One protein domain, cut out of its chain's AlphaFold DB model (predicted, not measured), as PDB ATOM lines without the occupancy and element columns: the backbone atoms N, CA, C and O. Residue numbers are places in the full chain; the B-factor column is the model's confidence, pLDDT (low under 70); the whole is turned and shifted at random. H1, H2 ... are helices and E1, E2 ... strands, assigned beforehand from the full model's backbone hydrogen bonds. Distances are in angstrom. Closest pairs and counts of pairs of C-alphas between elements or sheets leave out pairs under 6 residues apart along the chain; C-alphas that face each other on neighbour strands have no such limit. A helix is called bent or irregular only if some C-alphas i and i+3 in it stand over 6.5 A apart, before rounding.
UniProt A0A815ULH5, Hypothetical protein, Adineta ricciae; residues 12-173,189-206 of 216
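AT A GLANCE: This is residues 12 to 173 and 189 to 206 of the 216 residues of the protein "Hypothetical protein" of Adineta ricciae (UniProt A0A815ULH5). Look for a small four-stranded parallel sheet with helix H9 packed lengthwise on one face, while H2 is over the opposite face and begins a row of three helices, H2, H3 and H6. Long loops surround this core: residues 16 to 44 lead away from it to H1, whose residues 47 to 50 stick out with 51 and 52, and H8 sits off to one side. The printed part has 180 residues with nine named helices and four named strands, in the order E1 H1 H2 E2 H3 H4 E3 H5 H6 E4 H7 H8 H9, and the sheet runs E1 E2 E3 E4. The class is mixed, helices and strands, with under half of the residues, 89, in named elements. The whole is compact, with a radius of gyration of the C-alphas of 16.8 A and spans of 45 by 41 by 39 A.

IN THESE COORDINATES: Find C-alpha 12 at (143.338, 137.120, 171.792); there E1 begins, residues 12 to 15, 9.7 A long. After a long link comes H1, residues 45 to 50, and then H2, residues 59 to 67, 12.1 A long. E2 is residues 76 to 80, 12.5 A, and H3 is residues 85 to 93, 13.0 A. The short H4, residues 96 to 99, leads to E3, residues 102 to 107, the longest strand at 16.1 A, which you find from C-alpha 102 at (135.084, 141.029, 166.863). Next come H5, residues 125 to 128, H6, residues 131 to 139, 12.0 A, E4, residues 144 to 148, 13.6 A, and H7, residues 150 to 153. H8, residues 160 to 172, spans 15.6 A and is irregular, but only just: C-alphas 169 and 172 are 6.8 A apart. H9, residues 195 to 205, spans 16.4 A and ends at C-alpha 205, (149.557, 142.986, 161.836).

HOW THE PARTS SIT: Begin with the sheet, whose edge strands are E1 and E4. E1 and E2 are parallel at 25 degrees, with N 13 and O 77 3.0 A apart, within hydrogen-bond range. E2 and E3 are parallel at 19 degrees, with N 103 and O 76 at 2.8 A. E3 and E4 are parallel at 9 degrees, with N 146 and O 104 at 2.8 A. Three strand-helix-strand units, each two parallel neighbour strands with helices between, follow one another: E1, H1 H2, E2; E2, H3 H4, E3; E3, H5 H6, E4; each crossover is right-handed. H9 is on the sheet at a height of 6.8 A, over E3 and along it at 12 degrees on the local plane; the closest C-alphas of the two, Phe 105 and Ala 199, are 5.4 A apart. H2, on the opposite face, lies over E1 and E2. H2 touches H3 at Tyr 64 and Val 90, whose C-alphas are 5.5 A apart, with a steep tilt of 51 degrees, the same way. H3 touches H6 at Gly 88 and Ala 133, C-alphas 4.1 A apart, at a steep tilt of 57 degrees, the same way. H6 only grazes the sheet with residues 137 to 138. H5 is close to H6 but not clearly touching, with the C-alphas of Val 127 and Ala 134 5.6 A apart, and H4 is likewise close but not clearly touching to H2, with those of Leu 67 and Val 98 at 7.3 A. H7 and H9 only just touch, with 3 pairs of C-alphas within 8 A, the closest being Thr 153 and Tyr 195 at 5.2 A. H1 and H8 are not on the sheet and touch no helix. Every O i to N i+4 pair is within hydrogen-bond range in H1, H2 and H6, against 4 of 5 in H3, 8 of 9 in H8 and 5 of 7 in H9; H4, H5 and H7 are too short for such a pair.

THE WHOLE: The two C-alphas farthest apart, those of Lys 95 and Ile 189, are 46.3 A from each other. Residues 174 to 188 are not printed, and across this cut C-alphas 173 and 189 are 21.4 A apart. The long links are E1 to H1 and E3 to H5. The model's confidence is low, under 70, in 57 residues: 12 to 43, 155 to 173, 189 to 193 and 206; the mean pLDDT of the printed part is 77.4.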
ATOM      1  N   MET A  12     143.194 138.144 172.821       44.88
ATOM      2  CA  MET A  12     143.338 137.120 171.792       44.88
ATOM      3  C   MET A  12     142.680 135.837 172.285       44.88
ATOM      4  O   MET A  12     143.003 135.361 173.374       44.88
ATOM      5  N   ILE A  13     141.766 135.295 171.487       58.28
ATOM      6  CA  ILE A  13     141.143 133.994 171.717       58.28
ATOM      7  C   ILE A  13     141.494 133.136 170.510       58.28
ATOM      8  O   ILE A  13     141.027 133.395 169.401       58.28
ATOM      9  N   CYS A  14     142.347 132.139 170.727       53.00
ATOM     10  CA  CYS A  14     142.606 131.108 169.732       53.00
ATOM     11  C   CYS A  14     141.610 129.978 169.953       53.00
ATOM     12  O   CYS A  14     141.588 129.394 171.038       53.00
ATOM     13  N   PHE A  15     140.820 129.669 168.931       49.50
ATOM     14  CA  PHE A  15     140.040 128.447 168.889       49.50
ATOM     15  C   PHE A  15     140.625 127.573 167.784       49.50
ATOM     16  O   PHE A  15     140.728 127.955 166.621       49.50
ATOM     17  N   GLY A  16     141.113 126.417 168.196       45.41
ATOM     18  CA  GLY A  16     141.504 125.355 167.298       45.41
ATOM     19  C   GLY A  16     140.991 124.090 167.938       45.41
ATOM     20  O   GLY A  16     141.290 123.827 169.106       45.41
ATOM     21  N   SER A  17     140.204 123.330 167.193       38.31
ATOM     22  CA  SER A  17     139.791 121.981 167.563       38.31
ATOM     23  C   SER A  17     141.004 121.040 167.577       38.31
ATOM     24  O   SER A  17     141.066 120.080 166.822       38.31
ATOM     25  N   PHE A  18     141.988 121.285 168.449       33.94
ATOM     26  CA  PHE A  18     143.109 120.368 168.679       33.94
ATOM     27  C   PHE A  18     142.635 119.025 169.260       33.94
ATOM     28  O   PHE A  18     143.383 118.054 169.245       33.94
ATOM     29  N   PHE A  19     141.381 118.957 169.723       33.12
ATOM     30  CA  PHE A  19     140.773 117.782 170.337       33.12
ATOM     31  C   PHE A  19     139.329 117.559 169.888       33.12
ATOM     32  O   PHE A  19     138.454 117.314 170.715       33.12
ATOM     33  N   SER A  20     139.044 117.582 168.586       32.28
ATOM     34  CA  SER A  20     137.846 116.881 168.109       32.28
ATOM     35  C   SER A  20     138.126 115.373 168.061       32.28
ATOM     36  O   SER A  20     138.216 114.774 166.999       32.28
ATOM     37  N   LEU A  21     138.309 114.746 169.228       32.50
ATOM     38  CA  LEU A  21     138.392 113.282 169.335       32.50
ATOM     39  C   LEU A  21     137.001 112.624 169.322       32.50
ATOM     40  O   LEU A  21     136.922 111.403 169.305       32.50
ATOM     41  N   ASN A  22     135.915 113.409 169.350       32.09
ATOM     42  CA  ASN A  22     134.536 112.917 169.430       32.09
ATOM     43  C   ASN A  22     133.526 113.862 168.741       32.09
ATOM     44  O   ASN A  22     132.490 114.181 169.326       32.09
ATOM     45  N   SER A  23     133.797 114.338 167.521       35.53
ATOM     46  CA  SER A  23     132.718 114.963 166.741       35.53
ATOM     47  C   SER A  23     131.713 113.879 166.318       35.53
ATOM     48  O   SER A  23     132.119 112.859 165.762       35.53
ATOM     49  N   PRO A  24     130.401 114.053 166.566       33.41
ATOM     50  CA  PRO A  24     129.374 113.119 166.110       33.41
ATOM     51  C   PRO A  24     129.108 113.218 164.596       33.41
ATOM     52  O   PRO A  24     128.279 112.469 164.071       33.41
ATOM     53  N   HIS A  25     129.774 114.135 163.888       38.12
ATOM     54  CA  HIS A  25     129.622 114.292 162.450       38.12
ATOM     55  C   HIS A  25     130.489 113.264 161.709       38.12
ATOM     56  O   HIS A  25     131.693 113.189 161.949       38.12
ATOM     57  N   PRO A  26     129.909 112.448 160.808       36.38
ATOM     58  CA  PRO A  26     130.685 111.491 160.036       36.38
ATOM     59  C   PRO A  26     131.690 112.244 159.162       36.38
ATOM     60  O   PRO A  26     131.291 113.027 158.297       36.38
ATOM     61  N   HIS A  27     132.983 111.983 159.372       41.91
ATOM     62  CA  HIS A  27     134.033 112.471 158.487       41.91
ATOM     63  C   HIS A  27     133.703 112.103 157.028       41.91
ATOM     64  O   HIS A  27     133.181 111.006 156.769       41.91
ATOM     65  N   PRO A  28     133.996 112.983 156.053       41.38
ATOM     66  CA  PRO A  28     133.876 112.649 154.642       41.38
ATOM     67  C   PRO A  28     134.577 111.316 154.358       41.38
ATOM     68  O   PRO A  28     135.731 111.119 154.744       41.38
ATOM     69  N   GLN A  29     133.867 110.385 153.711       32.47
ATOM     70  CA  GLN A  29     134.387 109.047 153.421       32.47
ATOM     71  C   GLN A  29     135.762 109.143 152.743       32.47
ATOM     72  O   GLN A  29     135.870 109.667 151.636       32.47
ATOM     73  N   GLY A  30     136.798 108.633 153.414       40.12
ATOM     74  CA  GLY A  30     138.179 108.620 152.919       40.12
ATOM     75  C   GLY A  30     139.195 109.349 153.801       40.12
ATOM     76  O   GLY A  30     140.390 109.142 153.613       40.12
ATOM     77  N   ILE A  31     138.757 110.137 154.787       42.00
ATOM     78  CA  ILE A  31     139.648 110.656 155.830       42.00
ATOM     79  C   ILE A  31     139.648 109.625 156.958       42.00
ATOM     80  O   ILE A  31     138.711 109.540 157.745       42.00
ATOM     81  N   HIS A  32     140.653 108.748 156.953       36.12
ATOM     82  CA  HIS A  32     140.929 107.868 158.087       36.12
ATOM     83  C   HIS A  32     141.104 108.708 159.358       36.12
ATOM     84  O   HIS A  32     141.492 109.867 159.242       36.12
ATOM     85  N   ASP A  33     140.877 108.124 160.541       40.78
ATOM     86  CA  ASP A  33     141.388 108.651 161.811       40.78
ATOM     87  C   ASP A  33     142.900 108.838 161.647       40.78
ATOM     88  O   ASP A  33     143.680 107.914 161.884       40.78
ATOM     89  N   ILE A  34     143.333 109.988 161.128       41.53
ATOM     90  CA  ILE A  34     144.741 110.333 161.102       41.53
ATOM     91  C   ILE A  34     145.031 110.515 162.582       41.53
ATOM     92  O   ILE A  34     144.446 111.418 163.190       41.53
ATOM     93  N   PRO A  35     145.850 109.645 163.199       39.28
ATOM     94  CA  PRO A  35     146.217 109.867 164.576       39.28
ATOM     95  C   PRO A  35     146.770 111.283 164.624       39.28
ATOM     96  O   PRO A  35     147.644 111.620 163.816       39.28
ATOM     97  N   GLY A  36     146.225 112.109 165.525       49.41
ATOM     98  CA  GLY A  36     146.820 113.402 165.830       49.41
ATOM     99  C   GLY A  36     148.327 113.196 165.901       49.41
ATOM    100  O   GLY A  36     148.778 112.183 166.452       49.41
ATOM    101  N   TYR A  37     149.079 114.059 165.212       50.41
ATOM    102  CA  TYR A  37     150.520 113.902 165.029       50.41
ATOM    103  C   TYR A  37     151.185 113.390 166.312       50.41
ATOM    104  O   TYR A  37     150.788 113.802 167.396       50.41
ATOM    105  N   GLU A  38     152.207 112.537 166.215       50.50
ATOM    106  CA  GLU A  38     152.818 111.859 167.379       50.50
ATOM    107  C   GLU A  38     153.110 112.792 168.571       50.50
ATOM    108  O   GLU A  38     152.930 112.424 169.730       50.50
ATOM    109  N   TRP A  39     153.461 114.048 168.292       53.97
ATOM    110  CA  TRP A  39     153.705 115.079 169.299       53.97
ATOM    111  C   TRP A  39     152.463 115.498 170.109       53.97
ATOM    112  O   TRP A  39     152.595 115.885 171.268       53.97
ATOM    113  N   ALA A  40     151.267 115.415 169.530       53.88
ATOM    114  CA  ALA A  40     149.997 115.748 170.168       53.88
ATOM    115  C   ALA A  40     149.429 114.587 171.000       53.88
ATOM    116  O   ALA A  40     148.534 114.810 171.808       53.88
ATOM    117  N   GLN A  41     149.972 113.368 170.874       58.97
ATOM    118  CA  GLN A  41     149.457 112.177 171.569       58.97
ATOM    119  C   GLN A  41     149.520 112.277 173.101       58.97
ATOM    120  O   GLN A  41     148.742 111.627 173.791       58.97
ATOM    121  N   ASN A  42     150.427 113.104 173.636       65.06
ATOM    122  CA  ASN A  42     150.566 113.346 175.077       65.06
ATOM    123  C   ASN A  42     149.963 114.682 175.531       65.06
ATOM    124  O   ASN A  42     150.033 115.021 176.713       65.06
ATOM    125  N   CYS A  43     149.407 115.460 174.605       65.88
ATOM    126  CA  CYS A  43     148.664 116.654 174.955       65.88
ATOM    127  C   CYS A  43     147.264 116.183 175.359       65.88
ATOM    128  O   CYS A  43     146.440 115.893 174.505       65.88
ATOM    129  N   THR A  44     147.017 116.001 176.655       79.31
ATOM    130  CA  THR A  44     145.671 115.698 177.166       79.31
ATOM    131  C   THR A  44     145.076 116.945 177.818       79.31
ATOM    132  O   THR A  44     145.837 117.819 178.254       79.31
ATOM    133  N   PRO A  45     143.741 117.049 177.946       77.69
ATOM    134  CA  PRO A  45     143.120 118.130 178.707       77.69
ATOM    135  C   PRO A  45     143.683 118.257 180.131       77.69
ATOM    136  O   PRO A  45     143.936 119.367 180.595       77.69
ATOM    137  N   GLU A  46     143.968 117.139 180.805       81.00
ATOM    138  CA  GLU A  46     144.554 117.129 182.151       81.00
ATOM    139  C   GLU A  46     145.975 117.695 182.155       81.00
ATOM    140  O   GLU A  46     146.336 118.468 183.047       81.00
ATOM    141  N   GLN A  47     146.792 117.330 181.161       76.81
ATOM    142  CA  GLN A  47     148.145 117.864 181.026       76.81
ATOM    143  C   GLN A  47     148.107 119.370 180.727       76.81
ATOM    144  O   GLN A  47     148.848 120.128 181.351       76.81
ATOM    145  N   PHE A  48     147.197 119.819 179.858       76.94
ATOM    146  CA  PHE A  48     147.004 121.239 179.566       76.94
ATOM    147  C   PHE A  48     146.570 122.029 180.812       76.94
ATOM    148  O   PHE A  48     147.147 123.074 181.113       76.94
ATOM    149  N   GLN A  49     145.621 121.506 181.599       81.12
ATOM    150  CA  GLN A  49     145.228 122.109 182.882       81.12
ATOM    151  C   GLN A  49     146.395 122.176 183.871       81.12
ATOM    152  O   GLN A  49     146.585 123.192 184.542       81.12
ATOM    153  N   LYS A  50     147.203 121.112 183.960       79.69
ATOM    154  CA  LYS A  50     148.372 121.046 184.852       79.69
ATOM    155  C   LYS A  50     149.420 122.115 184.527       79.69
ATOM    156  O   LYS A  50     150.106 122.585 185.433       79.69
ATOM    157  N   GLU A  51     149.529 122.512 183.264       79.69
ATOM    158  CA  GLU A  51     150.414 123.584 182.794       79.69
ATOM    159  C   GLU A  51     149.806 124.992 182.960       79.69
ATOM    160  O   GLU A  51     150.434 125.987 182.604       79.69
ATOM    161  N   GLY A  52     148.616 125.095 183.560       81.00
ATOM    162  CA  GLY A  52     147.921 126.357 183.820       81.00
ATOM    163  C   GLY A  52     146.921 126.755 182.733       81.00
ATOM    164  O   GLY A  52     146.382 127.861 182.781       81.00
ATOM    165  N   GLY A  53     146.666 125.871 181.766       78.81
ATOM    166  CA  GLY A  53     145.595 126.024 180.793       78.81
ATOM    167  C   GLY A  53     144.207 125.953 181.434       78.81
ATOM    168  O   GLY A  53     144.017 125.401 182.519       78.81
ATOM    169  N   ILE A  54     143.213 126.512 180.746       83.38
ATOM    170  CA  ILE A  54     141.808 126.447 181.158       83.38
ATOM    171  C   ILE A  54     141.091 125.481 180.221       83.38
ATOM    172  O   ILE A  54     141.071 125.697 179.013       83.38
ATOM    173  N   VAL A  55     140.488 124.435 180.782       84.50
ATOM    174  CA  VAL A  55     139.612 123.514 180.046       84.50
ATOM    175  C   VAL A  55     138.182 123.762 180.490       84.50
ATOM    176  O   VAL A  55     137.908 123.862 181.686       84.50
ATOM    177  N   TYR A  56     137.294 123.869 179.511       87.38
ATOM    178  CA  TYR A  56     135.860 124.009 179.710       87.38
ATOM    179  C   TYR A  56     135.169 122.706 179.316       87.38
ATOM    180  O   TYR A  56     135.529 122.113 178.302       87.38
ATOM    181  N   ASP A  57     134.145 122.306 180.070       87.94
ATOM    182  CA  ASP A  57     133.343 121.113 179.755       87.94
ATOM    183  C   ASP A  57     132.586 121.263 178.426       87.94
ATOM    184  O   ASP A  57     132.363 120.289 177.712       87.94
ATOM    185  N   ASN A  58     132.205 122.500 178.085       89.06
ATOM    186  CA  ASN A  58     131.601 122.859 176.808       89.06
ATOM    187  C   ASN A  58     132.332 124.072 176.212       89.06
ATOM    188  O   ASN A  58     132.195 125.201 176.694       89.06
ATOM    189  N   GLY A  59     133.113 123.826 175.157       87.81
ATOM    190  CA  GLY A  59     133.894 124.854 174.467       87.81
ATOM    191  C   GLY A  59     133.035 125.918 173.779       87.81
ATOM    192  O   GLY A  59     133.398 127.091 173.792       87.81
ATOM    193  N   GLU A  60     131.869 125.550 173.252       92.69
ATOM    194  CA  GLU A  60     130.959 126.480 172.577       92.69
ATOM    195  C   GLU A  60     130.270 127.413 173.565       92.69
ATOM    196  O   GLU A  60     130.143 128.607 173.310       92.69
ATOM    197  N   ASP A  61     129.832 126.900 174.715       93.38
ATOM    198  CA  ASP A  61     129.271 127.745 175.772       93.38
ATOM    199  C   ASP A  61     130.334 128.674 176.362       93.38
ATOM    200  O   ASP A  61     130.055 129.846 176.630       93.38
ATOM    201  N   ALA A  62     131.566 128.187 176.530       93.19
ATOM    202  CA  ALA A  62     132.685 129.020 176.953       93.19
ATOM    203  C   ALA A  62     132.970 130.139 175.940       93.19
ATOM    204  O   ALA A  62     133.050 131.307 176.331       93.19
ATOM    205  N   LEU A  63     133.042 129.806 174.647       92.69
ATOM    206  CA  LEU A  63     133.246 130.771 173.568       92.69
ATOM    207  C   LEU A  63     132.099 131.786 173.508       92.69
ATOM    208  O   LEU A  63     132.350 132.987 173.522       92.69
ATOM    209  N   TYR A  64     130.844 131.334 173.532       95.56
ATOM    210  CA  TYR A  64     129.665 132.203 173.563       95.56
ATOM    211  C   TYR A  64     129.708 133.193 174.736       95.56
ATOM    212  O   TYR A  64     129.534 134.401 174.549       95.56
ATOM    213  N   ASN A  65     129.979 132.700 175.946       94.81
ATOM    214  CA  ASN A  65     130.057 133.532 177.145       94.81
ATOM    215  C   ASN A  65     131.204 134.545 177.082       94.81
ATOM    216  O   ASN A  65     131.083 135.645 177.624       94.81
ATOM    217  N   GLU A  66     132.316 134.191 176.445       93.81
ATOM    218  CA  GLU A  66     133.458 135.083 176.284       93.81
ATOM    219  C   GLU A  66     133.198 136.141 175.202       93.81
ATOM    220  O   GLU A  66     133.404 137.326 175.460       93.81
ATOM    221  N   LEU A  67     132.646 135.767 174.042       94.38
ATOM    222  CA  LEU A  67     132.329 136.707 172.957       94.38
ATOM    223  C   LEU A  67     131.265 137.738 173.351       94.38
ATOM    224  O   LEU A  67     131.325 138.884 172.903       94.38
ATOM    225  N   GLN A  68     130.332 137.390 174.241       94.75
ATOM    226  CA  GLN A  68     129.361 138.349 174.781       94.75
ATOM    227  C   GLN A  68     129.992 139.503 175.577       94.75
ATOM    228  O   GLN A  68     129.331 140.515 175.799       94.75
ATOM    229  N   LYS A  69     131.252 139.377 176.009       94.25
ATOM    230  CA  LYS A  69     131.975 140.429 176.747       94.25
ATOM    231  C   LYS A  69     132.583 141.489 175.826       94.25
ATOM    232  O   LYS A  69     133.148 142.468 176.318       94.25
ATOM    233  N   THR A  70     132.508 141.288 174.514       92.94
ATOM    234  CA  THR A  70     133.019 142.248 173.535       92.94
ATOM    235  C   THR A  70     132.191 143.525 173.542       92.94
ATOM    236  O   THR A  70     130.973 143.517 173.726       92.94
ATOM    237  N   ALA A  71     132.866 144.645 173.325       91.75
ATOM    238  CA  ALA A  71     132.259 145.966 173.276       91.75
ATOM    239  C   ALA A  71     133.080 146.868 172.340       91.75
ATOM    240  O   ALA A  71     134.213 146.512 172.008       91.75
ATOM    241  N   PRO A  72     132.559 148.032 171.912       88.81
ATOM    242  CA  PRO A  72     133.310 148.949 171.052       88.81
ATOM    243  C   PRO A  72     134.672 149.383 171.628       88.81
ATOM    244  O   PRO A  72     135.599 149.648 170.871       88.81
ATOM    245  N   ASP A  73     134.802 149.430 172.954       87.19
ATOM    246  CA  ASP A  73     136.027 149.733 173.707       87.19
ATOM    247  C   ASP A  73     136.792 148.479 174.177       87.19
ATOM    248  O   ASP A  73     137.836 148.585 174.818       87.19
ATOM    249  N   ASN A  74     136.302 147.284 173.835       86.62
ATOM    250  CA  ASN A  74     136.867 145.990 174.211       86.62
ATOM    251  C   ASN A  74     136.784 145.015 173.025       86.62
ATOM    252  O   ASN A  74     135.959 144.095 172.998       86.62
ATOM    253  N   ILE A  75     137.620 145.266 172.015       87.19
ATOM    254  CA  ILE A  75     137.639 144.511 170.758       87.19
ATOM    255  C   ILE A  75     138.391 143.195 170.933       87.19
ATOM    256  O   ILE A  75     139.514 143.163 171.443       87.19
ATOM    257  N   TYR A  76     137.782 142.103 170.474       91.69
ATOM    258  CA  TYR A  76     138.395 140.776 170.529       91.69
ATOM    259  C   TYR A  76     138.981 140.383 169.181       91.69
ATOM    260  O   TYR A  76     138.452 140.738 168.127       91.69
ATOM    261  N   HIS A  77     140.073 139.627 169.234       92.25
ATOM    262  CA  HIS A  77     140.646 138.942 168.081       92.25
ATOM    263  C   HIS A  77     140.301 137.462 168.213       92.25
ATOM    264  O   HIS A  77     140.805 136.789 169.114       92.25
ATOM    265  N   LEU A  78     139.411 136.988 167.343       93.50
ATOM    266  CA  LEU A  78     139.058 135.580 167.219       93.50
ATOM    267  C   LEU A  78     139.920 134.972 166.114       93.50
ATOM    268  O   LEU A  78     139.855 135.422 164.970       93.50
ATOM    269  N   ILE A  79     140.733 133.983 166.469       93.75
ATOM    270  CA  ILE A  79     141.572 133.250 165.522       93.75
ATOM    271  C   ILE A  79     140.953 131.867 165.338       93.75
ATOM    272  O   ILE A  79     140.972 131.077 166.282       93.75
ATOM    273  N   GLU A  80     140.406 131.611 164.149       94.44
ATOM    274  CA  GLU A  80     139.777 130.341 163.771       94.44
ATOM    275  C   GLU A  80     140.704 129.564 162.833       94.44
ATOM    276  O   GLU A  80     140.942 129.961 161.694       94.44
ATOM    277  N   ILE A  81     141.272 128.471 163.323       92.25
ATOM    278  CA  ILE A  81     142.239 127.648 162.576       92.25
ATOM    279  C   ILE A  81     141.770 126.197 162.443       92.25
ATOM    280  O   ILE A  81     142.563 125.296 162.197       92.25
ATOM    281  N   SER A  82     140.473 125.966 162.636       90.69
ATOM    282  CA  SER A  82     139.824 124.672 162.465       90.69
ATOM    283  C   SER A  82     138.515 124.819 161.688       90.69
ATOM    284  O   SER A  82     138.198 125.897 161.180       90.69
ATOM    285  N   SER A  83     137.760 123.725 161.559       93.00
ATOM    286  CA  SER A  83     136.404 123.805 161.025       93.00
ATOM    287  C   SER A  83     135.557 124.797 161.812       93.00
ATOM    288  O   SER A  83     135.563 124.825 163.045       93.00
ATOM    289  N   ALA A  84     134.770 125.579 161.075       95.12
ATOM    290  CA  ALA A  84     133.948 126.646 161.622       95.12
ATOM    291  C   ALA A  84     132.756 126.155 162.466       95.12
ATOM    292  O   ALA A  84     131.998 127.005 162.922       95.12
ATOM    293  N   THR A  85     132.562 124.845 162.675       94.88
ATOM    294  CA  THR A  85     131.409 124.251 163.387       94.88
ATOM    295  C   THR A  85     131.094 124.970 164.700       94.88
ATOM    296  O   THR A  85     130.046 125.607 164.814       94.88
ATOM    297  N   SER A  86     132.030 124.990 165.657       93.38
ATOM    298  CA  SER A  86     131.787 125.620 166.962       93.38
ATOM    299  C   SER A  86     131.549 127.131 166.864       93.38
ATOM    300  O   SER A  86     130.715 127.678 167.587       93.38
ATOM    301  N   VAL A  87     132.238 127.833 165.955       95.00
ATOM    302  CA  VAL A  87     131.988 129.265 165.722       95.00
ATOM    303  C   VAL A  87     130.599 129.476 165.127       95.00
ATOM    304  O   VAL A  87     129.878 130.363 165.578       95.00
ATOM    305  N   GLY A  88     130.184 128.657 164.164       95.81
ATOM    306  CA  GLY A  88     128.857 128.694 163.559       95.81
ATOM    307  C   GLY A  88     127.748 128.470 164.587       95.81
ATOM    308  O   GLY A  88     126.785 129.238 164.624       95.81
ATOM    309  N   ASP A  89     127.905 127.489 165.473       95.31
ATOM    310  CA  ASP A  89     126.951 127.202 166.552       95.31
ATOM    311  C   ASP A  89     126.874 128.320 167.594       95.31
ATOM    312  O   ASP A  89     125.801 128.660 168.109       95.31
ATOM    313  N   VAL A  90     127.999 128.971 167.889       96.19
ATOM    314  CA  VAL A  90     128.011 130.177 168.723       96.19
ATOM    315  C   VAL A  90     127.323 131.345 168.015       96.19
ATOM    316  O   VAL A  90     126.495 132.021 168.629       96.19
ATOM    317  N   LEU A  91     127.609 131.576 166.732       95.88
ATOM    318  CA  LEU A  91     127.052 132.685 165.953       95.88
ATOM    319  C   LEU A  91     125.535 132.598 165.788       95.88
ATOM    320  O   LEU A  91     124.870 133.631 165.813       95.88
ATOM    321  N   GLN A  92     124.973 131.392 165.701       94.50
ATOM    322  CA  GLN A  92     123.520 131.186 165.676       94.50
ATOM    323  C   GLN A  92     122.821 131.686 166.951       94.50
ATOM    324  O   GLN A  92     121.646 132.055 166.917       94.50
ATOM    325  N   ARG A  93     123.533 131.706 168.084       94.94
ATOM    326  CA  ARG A  93     123.020 132.133 169.396       94.94
ATOM    327  C   ARG A  93     123.397 133.576 169.730       94.94
ATOM    328  O   ARG A  93     122.746 134.212 170.560       94.94
ATOM    329  N   LEU A  94     124.464 134.089 169.124       94.69
ATOM    330  CA  LEU A  94     125.015 135.407 169.406       94.69
ATOM    331  C   LEU A  94     124.152 136.510 168.779       94.69
ATOM    332  O   LEU A  94     123.678 136.400 167.651       94.69
ATOM    333  N   LYS A  95     123.974 137.629 169.490       93.19
ATOM    334  CA  LYS A  95     123.340 138.812 168.888       93.19
ATOM    335  C   LYS A  95     124.247 139.366 167.791       93.19
ATOM    336  O   LYS A  95     125.447 139.530 168.011       93.19
ATOM    337  N   SER A  96     123.671 139.706 166.641       89.69
ATOM    338  CA  SER A  96     124.429 140.142 165.458       89.69
ATOM    339  C   SER A  96     125.355 141.338 165.728       89.69
ATOM    340  O   SER A  96     126.443 141.434 165.166       89.69
ATOM    341  N   GLU A  97     124.967 142.220 166.649       92.81
ATOM    342  CA  GLU A  97     125.709 143.410 167.058       92.81
ATOM    343  C   GLU A  97     127.040 143.082 167.736       92.81
ATOM    344  O   GLU A  97     127.964 143.887 167.664       92.81
ATOM    345  N   VAL A  98     127.159 141.906 168.358       94.56
ATOM    346  CA  VAL A  98     128.383 141.468 169.042       94.56
ATOM    347  C   VAL A  98     129.510 141.252 168.031       94.56
ATOM    348  O   VAL A  98     130.640 141.669 168.268       94.56
ATOM    349  N   THR A  99     129.202 140.688 166.855       95.00
ATOM    350  CA  THR A  99     130.208 140.423 165.805       95.00
ATOM    351  C   THR A  99     130.893 141.690 165.293       95.00
ATOM    352  O   THR A  99     132.067 141.650 164.930       95.00
ATOM    353  N   LYS A 100     130.230 142.849 165.401       94.88
ATOM    354  CA  LYS A 100     130.791 144.161 165.039       94.88
ATOM    355  C   LYS A 100     131.904 144.634 165.977       94.88
ATOM    356  O   LYS A 100     132.579 145.606 165.660       94.88
ATOM    357  N   ASN A 101     132.103 143.946 167.102       94.38
ATOM    358  CA  ASN A 101     133.188 144.178 168.057       94.38
ATOM    359  C   ASN A 101     134.247 143.059 168.017       94.38
ATOM    360  O   ASN A 101     135.125 143.000 168.879       94.38
ATOM    361  N   ILE A 102     134.168 142.158 167.031       94.44
ATOM    362  CA  ILE A 102     135.084 141.029 166.863       94.44
ATOM    363  C   ILE A 102     135.841 141.186 165.547       94.44
ATOM    364  O   ILE A 102     135.254 141.431 164.492       94.44
ATOM    365  N   ARG A 103     137.159 141.018 165.612       94.06
ATOM    366  CA  ARG A 103     138.036 140.866 164.451       94.06
ATOM    367  C   ARG A 103     138.300 139.378 164.263       94.06
ATOM    368  O   ARG A 103     138.885 138.756 165.147       94.06
ATOM    369  N   LEU A 104     137.844 138.823 163.149       95.38
ATOM    370  CA  LEU A 104     138.043 137.421 162.806       95.38
ATOM    371  C   LEU A 104     139.295 137.268 161.938       95.38
ATOM    372  O   LEU A 104     139.452 137.980 160.944       95.38
ATOM    373  N   PHE A 105     140.140 136.305 162.285       94.88
ATOM    374  CA  PHE A 105     141.260 135.841 161.476       94.88
ATOM    375  C   PHE A 105     141.121 134.339 161.290       94.88
ATOM    376  O   PHE A 105     141.236 133.598 162.261       94.88
ATOM    377  N   ALA A 106     140.846 133.892 160.069       95.06
ATOM    378  CA  ALA A 106     140.558 132.487 159.806       95.06
ATOM    379  C   ALA A 106     141.578 131.854 158.856       95.06
ATOM    380  O   ALA A 106     141.998 132.495 157.891       95.06
ATOM    381  N   MET A 107     141.941 130.593 159.091       94.69
ATOM    382  CA  MET A 107     142.498 129.720 158.056       94.69
ATOM    383  C   MET A 107     141.330 129.001 157.394       94.69
ATOM    384  O   MET A 107     140.584 128.279 158.053       94.69
ATOM    385  N   GLY A 108     141.158 129.216 156.092       94.50
ATOM    386  CA  GLY A 108     140.163 128.460 155.354       94.50
ATOM    387  C   GLY A 108     139.944 128.930 153.928       94.50
ATOM    388  O   GLY A 108     140.228 130.073 153.559       94.50
ATOM    389  N   GLY A 109     139.380 128.030 153.134       94.56
ATOM    390  CA  GLY A 109     138.984 128.285 151.758       94.56
ATOM    391  C   GLY A 109     140.108 128.161 150.730       94.56
ATOM    392  O   GLY A 109     141.306 128.228 151.019       94.56
ATOM    393  N   SER A 110     139.678 127.997 149.483       93.50
ATOM    394  CA  SER A 110     140.530 128.063 148.305       93.50
ATOM    395  C   SER A 110     139.740 128.653 147.136       93.50
ATOM    396  O   SER A 110     138.573 128.309 146.927       93.50
ATOM    397  N   ILE A 111     140.347 129.590 146.409       90.69
ATOM    398  CA  ILE A 111     139.709 130.331 145.312       90.69
ATOM    399  C   ILE A 111     140.290 129.895 143.963       90.69
ATOM    400  O   ILE A 111     139.545 129.674 143.008       90.69
ATOM    401  N   TYR A 112     141.612 129.742 143.884       89.50
ATOM    402  CA  TYR A 112     142.359 129.427 142.665       89.50
ATOM    403  C   TYR A 112     143.339 128.256 142.824       89.50
ATOM    404  O   TYR A 112     143.913 127.818 141.824       89.50
ATOM    405  N   ARG A 113     143.587 127.778 144.049       84.19
ATOM    406  CA  ARG A 113     144.652 126.810 144.357       84.19
ATOM    407  C   ARG A 113     144.161 125.643 145.191       84.19
ATOM    408  O   ARG A 113     143.289 125.815 146.025       84.19
ATOM    409  N   ASP A 114     144.788 124.494 145.011       83.69
ATOM    410  CA  ASP A 114     144.630 123.342 145.892       83.69
ATOM    411  C   ASP A 114     145.750 123.321 146.943       83.69
ATOM    412  O   ASP A 114     146.712 124.101 146.895       83.69
ATOM    413  N   TYR A 115     145.672 122.344 147.839       82.25
ATOM    414  CA  TYR A 115     146.808 121.816 148.572       82.25
ATOM    415  C   TYR A 115     147.961 121.499 147.614       82.25
ATOM    416  O   TYR A 115     147.768 121.242 146.427       82.25
ATOM    417  N   GLU A 116     149.194 121.570 148.117       77.31
ATOM    418  CA  GLU A 116     150.400 121.263 147.327       77.31
ATOM    419  C   GLU A 116     150.567 122.107 146.040       77.31
ATOM    420  O   GLU A 116     151.385 121.795 145.179       77.31
ATOM    421  N   ASN A 117     149.852 123.234 145.939       74.06
ATOM    422  CA  ASN A 117     149.971 124.259 144.899       74.06
ATOM    423  C   ASN A 117     149.417 123.818 143.539       74.06
ATOM    424  O   ASN A 117     149.769 124.410 142.508       74.06
ATOM    425  N   PHE A 118     148.521 122.823 143.503       76.06
ATOM    426  CA  PHE A 118     147.817 122.526 142.258       76.06
ATOM    427  C   PHE A 118     146.993 123.739 141.807       76.06
ATOM    428  O   PHE A 118     146.511 124.550 142.597       76.06
ATOM    429  N   SER A 119     146.872 123.902 140.491       83.94
ATOM    430  CA  SER A 119     146.311 125.102 139.861       83.94
ATOM    431  C   SER A 119     144.780 125.118 139.789       83.94
ATOM    432  O   SER A 119     144.226 125.876 138.995       83.94
ATOM    433  N   GLN A 120     144.106 124.221 140.503       86.62
ATOM    434  CA  GLN A 120     142.650 124.123 140.538       86.62
ATOM    435  C   GLN A 120     142.195 124.348 141.977       86.62
ATOM    436  O   GLN A 120     142.859 123.848 142.876       86.62
ATOM    437  N   PRO A 121     141.097 125.075 142.216       89.31
ATOM    438  CA  PRO A 121     140.579 125.227 143.564       89.31
ATOM    439  C   PRO A 121     140.101 123.881 144.108       89.31
ATOM    440  O   PRO A 121     139.452 123.104 143.401       89.31
ATOM    441  N   SER A 122     140.352 123.647 145.388       89.69
ATOM    442  CA  SER A 122     139.764 122.546 146.137       89.69
ATOM    443  C   SER A 122     138.793 123.018 147.203       89.69
ATOM    444  O   SER A 122     138.703 124.198 147.561       89.69
ATOM    445  N   LYS A 123     138.031 122.049 147.705       93.19
ATOM    446  CA  LYS A 123     137.237 122.216 148.911       93.19
ATOM    447  C   LYS A 123     138.198 122.124 150.092       93.19
ATOM    448  O   LYS A 123     138.522 121.027 150.534       93.19
ATOM    449  N   GLU A 124     138.694 123.274 150.529       94.00
ATOM    450  CA  GLU A 124     139.566 123.367 151.698       94.00
ATOM    451  C   GLU A 124     138.841 122.800 152.936       94.00
ATOM    452  O   GLU A 124     137.639 123.010 153.113       94.00
ATOM    453  N   TYR A 125     139.576 122.027 153.735       91.94
ATOM    454  CA  TYR A 125     139.091 121.202 154.838       91.94
ATOM    455  C   TYR A 125     138.248 121.978 155.859       91.94
ATOM    456  O   TYR A 125     137.108 121.582 156.099       91.94
ATOM    457  N   ASN A 126     138.749 123.099 156.393       94.25
ATOM    458  CA  ASN A 126     138.069 123.874 157.442       94.25
ATOM    459  C   ASN A 126     136.714 124.438 156.976       94.25
ATOM    460  O   ASN A 126     135.806 124.649 157.780       94.25
ATOM    461  N   VAL A 127     136.546 124.674 155.672       95.94
ATOM    462  CA  VAL A 127     135.262 125.095 155.086       95.94
ATOM    463  C   VAL A 127     134.386 123.902 154.694       95.94
ATOM    464  O   VAL A 127     133.156 123.966 154.779       95.94
ATOM    465  N   PHE A 128     134.992 122.823 154.200       96.00
ATOM    466  CA  PHE A 128     134.263 121.676 153.667       96.00
ATOM    467  C   PHE A 128     133.666 120.780 154.752       96.00
ATOM    468  O   PHE A 128     132.581 120.243 154.535       96.00
ATOM    469  N   GLU A 129     134.350 120.634 155.889       94.25
ATOM    470  CA  GLU A 129     133.891 119.813 157.014       94.25
ATOM    471  C   GLU A 129     132.497 120.246 157.497       94.25
ATOM    472  O   GLU A 129     131.630 119.398 157.696       94.25
ATOM    473  N   ASP A 130     132.245 121.558 157.571       96.44
ATOM    474  CA  ASP A 130     130.931 122.116 157.893       96.44
ATOM    475  C   ASP A 130     130.640 123.404 157.110       96.44
ATOM    476  O   ASP A 130     130.835 124.538 157.558       96.44
ATOM    477  N   THR A 131     130.129 123.225 155.893       97.19
ATOM    478  CA  THR A 131     129.837 124.347 154.993       97.19
ATOM    479  C   THR A 131     128.730 125.264 155.522       97.19
ATOM    480  O   THR A 131     128.733 126.453 155.206       97.19
ATOM    481  N   VAL A 132     127.784 124.755 156.321       96.38
ATOM    482  CA  VAL A 132     126.696 125.580 156.871       96.38
ATOM    483  C   VAL A 132     127.250 126.507 157.950       96.38
ATOM    484  O   VAL A 132     127.012 127.715 157.897       96.38
ATOM    485  N   ALA A 133     128.053 125.979 158.874       96.56
ATOM    486  CA  ALA A 133     128.731 126.792 159.875       96.56
ATOM    487  C   ALA A 133     129.692 127.807 159.234       96.56
ATOM    488  O   ALA A 133     129.675 128.990 159.590       96.56
ATOM    489  N   ALA A 134     130.455 127.393 158.217       96.88
ATOM    490  CA  ALA A 134     131.340 128.289 157.476       96.88
ATOM    491  C   ALA A 134     130.571 129.436 156.794       96.88
ATOM    492  O   ALA A 134     131.014 130.584 156.814       96.88
ATOM    493  N   GLN A 135     129.382 129.167 156.242       96.81
ATOM    494  CA  GLN A 135     128.513 130.211 155.688       96.81
ATOM    495  C   GLN A 135     128.050 131.208 156.757       96.81
ATOM    496  O   GLN A 135     128.050 132.410 156.495       96.81
ATOM    497  N   PHE A 136     127.680 130.750 157.958       95.56
ATOM    498  CA  PHE A 136     127.353 131.653 159.068       95.56
ATOM    499  C   PHE A 136     128.547 132.526 159.461       95.56
ATOM    500  O   PHE A 136     128.395 133.740 159.627       95.56
ATOM    501  N   MET A 137     129.736 131.926 159.553       96.38
ATOM    502  CA  MET A 137     130.972 132.645 159.838       96.38
ATOM    503  C   MET A 137     131.253 133.710 158.771       96.38
ATOM    504  O   MET A 137     131.414 134.879 159.109       96.38
ATOM    505  N   PHE A 138     131.239 133.366 157.482       96.50
ATOM    506  CA  PHE A 138     131.547 134.320 156.409       96.50
ATOM    507  C   PHE A 138     130.488 135.416 156.218       96.50
ATOM    508  O   PHE A 138     130.834 136.521 155.806       96.50
ATOM    509  N   ASN A 139     129.220 135.152 156.543       96.00
ATOM    510  CA  ASN A 139     128.134 136.131 156.405       96.00
ATOM    511  C   ASN A 139     127.965 137.060 157.624       96.00
ATOM    512  O   ASN A 139     127.121 137.960 157.600       96.00
ATOM    513  N   SER A 140     128.727 136.850 158.700       96.62
ATOM    514  CA  SER A 140     128.628 137.655 159.921       96.62
ATOM    515  C   SER A 140     129.240 139.055 159.764       96.62
ATOM    516  O   SER A 140     130.142 139.290 158.964       96.62
ATOM    517  N   SER A 141     128.736 140.023 160.537       95.25
ATOM    518  CA  SER A 141     129.119 141.442 160.433       95.25
ATOM    519  C   SER A 141     130.357 141.771 161.267       95.25
ATOM    520  O   SER A 141     130.289 142.573 162.198       95.25
ATOM    521  N   TRP A 142     131.483 141.142 160.941       95.25
ATOM    522  CA  TRP A 142     132.743 141.334 161.656       95.25
ATOM    523  C   TRP A 142     133.213 142.792 161.651       95.25
ATOM    524  O   TRP A 142     133.072 143.498 160.652       95.25
ATOM    525  N   ALA A 143     133.856 143.221 162.740       93.38
ATOM    526  CA  ALA A 143     134.602 144.483 162.772       93.38
ATOM    527  C   ALA A 143     135.707 144.489 161.704       93.38
ATOM    528  O   ALA A 143     135.996 145.504 161.072       93.38
ATOM    529  N   TYR A 144     136.328 143.323 161.530       93.44
ATOM    530  CA  TYR A 144     137.258 143.010 160.463       93.44
ATOM    531  C   TYR A 144     137.280 141.513 160.209       93.44
ATOM    532  O   TYR A 144     137.107 140.727 161.141       93.44
ATOM    533  N   PHE A 145     137.571 141.140 158.969       93.94
ATOM    534  CA  PHE A 145     137.754 139.759 158.579       93.94
ATOM    535  C   PHE A 145     139.036 139.598 157.753       93.94
ATOM    536  O   PHE A 145     139.155 140.148 156.658       93.94
ATOM    537  N   GLY A 146     139.998 138.861 158.308       93.06
ATOM    538  CA  GLY A 146     141.205 138.403 157.632       93.06
ATOM    539  C   GLY A 146     141.110 136.908 157.343       93.06
ATOM    540  O   GLY A 146     140.753 136.129 158.223       93.06
ATOM    541  N   LEU A 147     141.444 136.508 156.121       93.94
ATOM    542  CA  LEU A 147     141.406 135.113 155.690       93.94
ATOM    543  C   LEU A 147     142.786 134.686 155.191       93.94
ATOM    544  O   LEU A 147     143.425 135.415 154.430       93.94
ATOM    545  N   ALA A 148     143.211 133.496 155.595       93.19
ATOM    546  CA  ALA A 148     144.400 132.804 155.124       93.19
ATOM    547  C   ALA A 148     143.985 131.595 154.259       93.19
ATOM    548  O   ALA A 148     144.017 130.459 154.737       93.19
ATOM    549  N   PRO A 149     143.556 131.813 152.999       93.50
ATOM    550  CA  PRO A 149     143.198 130.720 152.097       93.50
ATOM    551  C   PRO A 149     144.444 129.984 151.587       93.50
ATOM    552  O   PRO A 149     145.561 130.520 151.639       93.50
ATOM    553  N   LEU A 150     144.253 128.791 151.010       88.56
ATOM    554  CA  LEU A 150     145.320 128.031 150.329       88.56
ATOM    555  C   LEU A 150     146.073 128.887 149.302       88.56
ATOM    556  O   LEU A 150     147.294 128.813 149.197       88.56
ATOM    557  N   ASP A 151     145.361 129.798 148.636       87.88
ATOM    558  CA  ASP A 151     145.888 130.782 147.688       87.88
ATOM    559  C   ASP A 151     146.992 131.687 148.231       87.88
ATOM    560  O   ASP A 151     147.676 132.330 147.444       87.88
ATOM    561  N   THR A 152     147.141 131.800 149.549       86.94
ATOM    562  CA  THR A 152     148.135 132.675 150.189       86.94
ATOM    563  C   THR A 152     149.073 131.899 151.100       86.94
ATOM    564  O   THR A 152     150.279 132.148 151.094       86.94
ATOM    565  N   THR A 153     148.545 130.911 151.827       83.00
ATOM    566  CA  THR A 153     149.310 130.097 152.781       83.00
ATOM    567  C   THR A 153     150.389 129.262 152.099       83.00
ATOM    568  O   THR A 153     151.396 128.949 152.735       83.00
ATOM    569  N   ILE A 154     150.225 128.960 150.806       73.06
ATOM    570  CA  ILE A 154     151.203 128.205 150.017       73.06
ATOM    571  C   ILE A 154     152.352 129.034 149.442       73.06
ATOM    572  O   ILE A 154     153.424 128.502 149.168       73.06
ATOM    573  N   PHE A 155     152.148 130.338 149.253       69.19
ATOM    574  CA  PHE A 155     153.194 131.231 148.742       69.19
ATOM    575  C   PHE A 155     153.934 131.952 149.858       69.19
ATOM    576  O   PHE A 155     155.059 132.411 149.658       69.19
ATOM    577  N   MET A 156     153.304 132.085 151.026       69.62
ATOM    578  CA  MET A 156     153.928 132.745 152.154       69.62
ATOM    579  C   MET A 156     154.868 131.782 152.865       69.62
ATOM    580  O   MET A 156     154.442 130.840 153.524       69.62
ATOM    581  N   GLN A 157     156.162 132.061 152.745       66.69
ATOM    582  CA  GLN A 157     157.205 131.350 153.464       66.69
ATOM    583  C   GLN A 157     157.960 132.328 154.356       66.69
ATOM    584  O   GLN A 157     158.349 133.410 153.910       66.69
ATOM    585  N   PHE A 158     158.194 131.950 155.610       65.88
ATOM    586  CA  PHE A 158     159.129 132.683 156.460       65.88
ATOM    587  C   PHE A 158     160.508 132.047 156.345       65.88
ATOM    588  O   PHE A 158     160.644 130.827 156.391       65.88
ATOM    589  N   ASN A 159     161.536 132.879 156.220       64.31
ATOM    590  CA  ASN A 159     162.930 132.454 156.212       64.31
ATOM    591  C   ASN A 159     163.758 133.287 157.206       64.31
ATOM    592  O   ASN A 159     163.277 134.266 157.792       64.31
ATOM    593  N   GLY A 160     165.001 132.860 157.433       65.94
ATOM    594  CA  GLY A 160     165.984 133.614 158.206       65.94
ATOM    595  C   GLY A 160     165.573 133.925 159.653       65.94
ATOM    596  O   GLY A 160     164.918 133.131 160.328       65.94
ATOM    597  N   LEU A 161     165.997 135.093 160.150       65.81
ATOM    598  CA  LEU A 161     165.853 135.490 161.559       65.81
ATOM    599  C   LEU A 161     164.394 135.605 162.019       65.81
ATOM    600  O   LEU A 161     164.094 135.252 163.156       65.81
ATOM    601  N   THR A 162     163.486 136.063 161.153       63.59
ATOM    602  CA  THR A 162     162.054 136.175 161.477       63.59
ATOM    603  C   THR A 162     161.453 134.799 161.755       63.59
ATOM    604  O   THR A 162     160.741 134.620 162.742       63.59
ATOM    605  N   TRP A 163     161.803 133.803 160.935       62.66
ATOM    606  CA  TRP A 163     161.389 132.421 161.159       62.66
ATOM    607  C   TRP A 163     162.049 131.809 162.399       62.66
ATOM    608  O   TRP A 163     161.369 131.185 163.208       62.66
ATOM    609  N   GLN A 164     163.351 132.037 162.603       60.72
ATOM    610  CA  GLN A 164     164.055 131.566 163.802       60.72
ATOM    611  C   GLN A 164     163.429 132.117 165.085       60.72
ATOM    612  O   GLN A 164     163.256 131.374 166.045       60.72
ATOM    613  N   GLN A 165     163.059 133.397 165.105       62.44
ATOM    614  CA  GLN A 165     162.389 134.008 166.251       62.44
ATOM    615  C   GLN A 165     161.005 133.404 166.479       62.44
ATOM    616  O   GLN A 165     160.668 133.100 167.621       62.44
ATOM    617  N   PHE A 166     160.232 133.173 165.415       61.59
ATOM    618  CA  PHE A 166     158.927 132.524 165.515       61.59
ATOM    619  C   PHE A 166     159.037 131.093 166.071       61.59
ATOM    620  O   PHE A 166     158.403 130.777 167.081       61.59
ATOM    621  N   LEU A 167     159.903 130.255 165.483       57.78
ATOM    622  CA  LEU A 167     160.168 128.894 165.960       57.78
ATOM    623  C   LEU A 167     160.647 128.891 167.408       57.78
ATOM    624  O   LEU A 167     160.119 128.143 168.220       57.78
ATOM    625  N   PHE A 168     161.639 129.712 167.750       44.72
ATOM    626  CA  PHE A 168     162.288 129.645 169.056       44.72
ATOM    627  C   PHE A 168     161.367 130.096 170.197       44.72
ATOM    628  O   PHE A 168     161.401 129.509 171.279       44.72
ATOM    629  N   TYR A 169     160.528 131.114 169.971       46.03
ATOM    630  CA  TYR A 169     159.708 131.697 171.036       46.03
ATOM    631  C   TYR A 169     158.344 131.029 171.219       46.03
ATOM    632  O   TYR A 169     157.913 130.874 172.358       46.03
ATOM    633  N   LEU A 170     157.661 130.655 170.133       48.78
ATOM    634  CA  LEU A 170     156.284 130.145 170.206       48.78
ATOM    635  C   LEU A 170     156.205 128.618 170.121       48.78
ATOM    636  O   LEU A 170     155.330 128.031 170.750       48.78
ATOM    637  N   TRP A 171     157.117 127.972 169.386       50.38
ATOM    638  CA  TRP A 171     156.950 126.570 168.981       50.38
ATOM    639  C   TRP A 171     157.973 125.616 169.624       50.38
ATOM    640  O   TRP A 171     157.606 124.615 170.231       50.38
ATOM    641  N   TYR A 172     159.271 125.920 169.566       42.06
ATOM    642  CA  TYR A 172     160.367 125.032 169.982       42.06
ATOM    643  C   TYR A 172     160.410 124.793 171.498       42.06
ATOM    644  O   TYR A 172     160.562 123.650 171.936       42.06
ATOM    645  N   ASN A 173     160.223 125.846 172.302       45.00
ATOM    646  CA  ASN A 173     160.221 125.735 173.766       45.00
ATOM    647  C   ASN A 173     158.945 125.075 174.330       45.00
ATOM    648  O   ASN A 173     158.993 124.583 175.454       45.00
ATOM    649  N   ILE A 189     166.004 127.411 153.983       53.94
ATOM    650  CA  ILE A 189     165.084 126.841 152.963       53.94
ATOM    651  C   ILE A 189     163.628 127.299 153.123       53.94
ATOM    652  O   ILE A 189     162.833 127.119 152.206       53.94
ATOM    653  N   GLY A 190     163.292 127.942 154.245       56.16
ATOM    654  CA  GLY A 190     161.948 128.460 154.515       56.16
ATOM    655  C   GLY A 190     160.946 127.396 154.982       56.16
ATOM    656  O   GLY A 190     161.274 126.221 155.125       56.16
ATOM    657  N   THR A 191     159.721 127.826 155.282       58.94
ATOM    658  CA  THR A 191     158.594 126.963 155.685       58.94
ATOM    659  C   THR A 191     157.896 126.357 154.466       58.94
ATOM    660  O   THR A 191     157.753 127.055 153.467       58.94
ATOM    661  N   SER A 192     157.406 125.113 154.534       57.38
ATOM    662  CA  SER A 192     156.677 124.497 153.406       57.38
ATOM    663  C   SER A 192     155.338 125.187 153.132       57.38
ATOM    664  O   SER A 192     155.129 125.684 152.027       57.38
ATOM    665  N   THR A 193     154.473 125.275 154.147       66.06
ATOM    666  CA  THR A 193     153.149 125.902 154.056       66.06
ATOM    667  C   THR A 193     152.760 126.527 155.392       66.06
ATOM    668  O   THR A 193     152.928 125.912 156.444       66.06
ATOM    669  N   MET A 194     152.224 127.747 155.363       72.25
ATOM    670  CA  MET A 194     151.903 128.535 156.559       72.25
ATOM    671  C   MET A 194     150.396 128.590 156.823       72.25
ATOM    672  O   MET A 194     149.875 129.683 156.993       72.25
ATOM    673  N   TYR A 195     149.703 127.444 156.831       84.69
ATOM    674  CA  TYR A 195     148.243 127.332 157.010       84.69
ATOM    675  C   TYR A 195     147.705 128.180 158.185       84.69
ATOM    676  O   TYR A 195     147.382 129.359 158.036       84.69
ATOM    677  N   ASP A 196     147.661 127.596 159.380       83.75
ATOM    678  CA  ASP A 196     147.107 128.223 160.584       83.75
ATOM    679  C   ASP A 196     147.956 129.404 161.049       83.75
ATOM    680  O   ASP A 196     147.469 130.402 161.583       83.75
ATOM    681  N   VAL A 197     149.263 129.306 160.808       81.75
ATOM    682  CA  VAL A 197     150.207 130.326 161.245       81.75
ATOM    683  C   VAL A 197     149.988 131.639 160.504       81.75
ATOM    684  O   VAL A 197     150.139 132.693 161.119       81.75
ATOM    685  N   LEU A 198     149.598 131.623 159.225       84.88
ATOM    686  CA  LEU A 198     149.263 132.864 158.531       84.88
ATOM    687  C   LEU A 198     148.050 133.540 159.176       84.88
ATOM    688  O   LEU A 198     148.112 134.739 159.431       84.88
ATOM    689  N   ALA A 199     146.994 132.796 159.517       86.56
ATOM    690  CA  ALA A 199     145.833 133.358 160.212       86.56
ATOM    691  C   ALA A 199     146.232 133.999 161.553       86.56
ATOM    692  O   ALA A 199     145.895 135.155 161.823       86.56
ATOM    693  N   ALA A 200     147.046 133.300 162.350       84.69
ATOM    694  CA  ALA A 200     147.577 133.840 163.597       84.69
ATOM    695  C   ALA A 200     148.438 135.094 163.365       84.69
ATOM    696  O   ALA A 200     148.334 136.073 164.101       84.69
ATOM    697  N   ILE A 201     149.260 135.111 162.318       82.56
ATOM    698  CA  ILE A 201     150.104 136.257 161.977       82.56
ATOM    699  C   ILE A 201     149.278 137.462 161.529       82.56
ATOM    700  O   ILE A 201     149.580 138.578 161.950       82.56
ATOM    701  N   LEU A 202     148.221 137.268 160.738       84.56
ATOM    702  CA  LEU A 202     147.327 138.354 160.328       84.56
ATOM    703  C   LEU A 202     146.759 139.105 161.543       84.56
ATOM    704  O   LEU A 202     146.664 140.334 161.500       84.56
ATOM    705  N   SER A 203     146.494 138.404 162.653       84.12
ATOM    706  CA  SER A 203     146.035 139.028 163.904       84.12
ATOM    707  C   SER A 203     147.043 140.012 164.512       84.12
ATOM    708  O   SER A 203     146.661 141.029 165.089       84.12
ATOM    709  N   LEU A 204     148.345 139.772 164.318       80.69
ATOM    710  CA  LEU A 204     149.414 140.617 164.858       80.69
ATOM    711  C   LEU A 204     149.621 141.904 164.053       80.69
ATOM    712  O   LEU A 204     150.092 142.907 164.599       80.69
ATOM    713  N   TYR A 205     149.307 141.874 162.756       76.25
ATOM    714  CA  TYR A 205     149.557 142.986 161.836       76.25
ATOM    715  C   TYR A 205     148.336 143.896 161.634       76.25
ATOM    716  O   TYR A 205     148.475 144.992 161.088       76.25
ATOM    717  N   TYR A 206     147.155 143.498 162.113       66.75
ATOM    718  CA  TYR A 206     145.906 144.198 161.837       66.75
ATOM    719  C   TYR A 206     145.356 145.059 162.994       66.75
ATOM    720  O   TYR A 206     145.090 144.575 164.095       66.75
TER     721      TYR A 206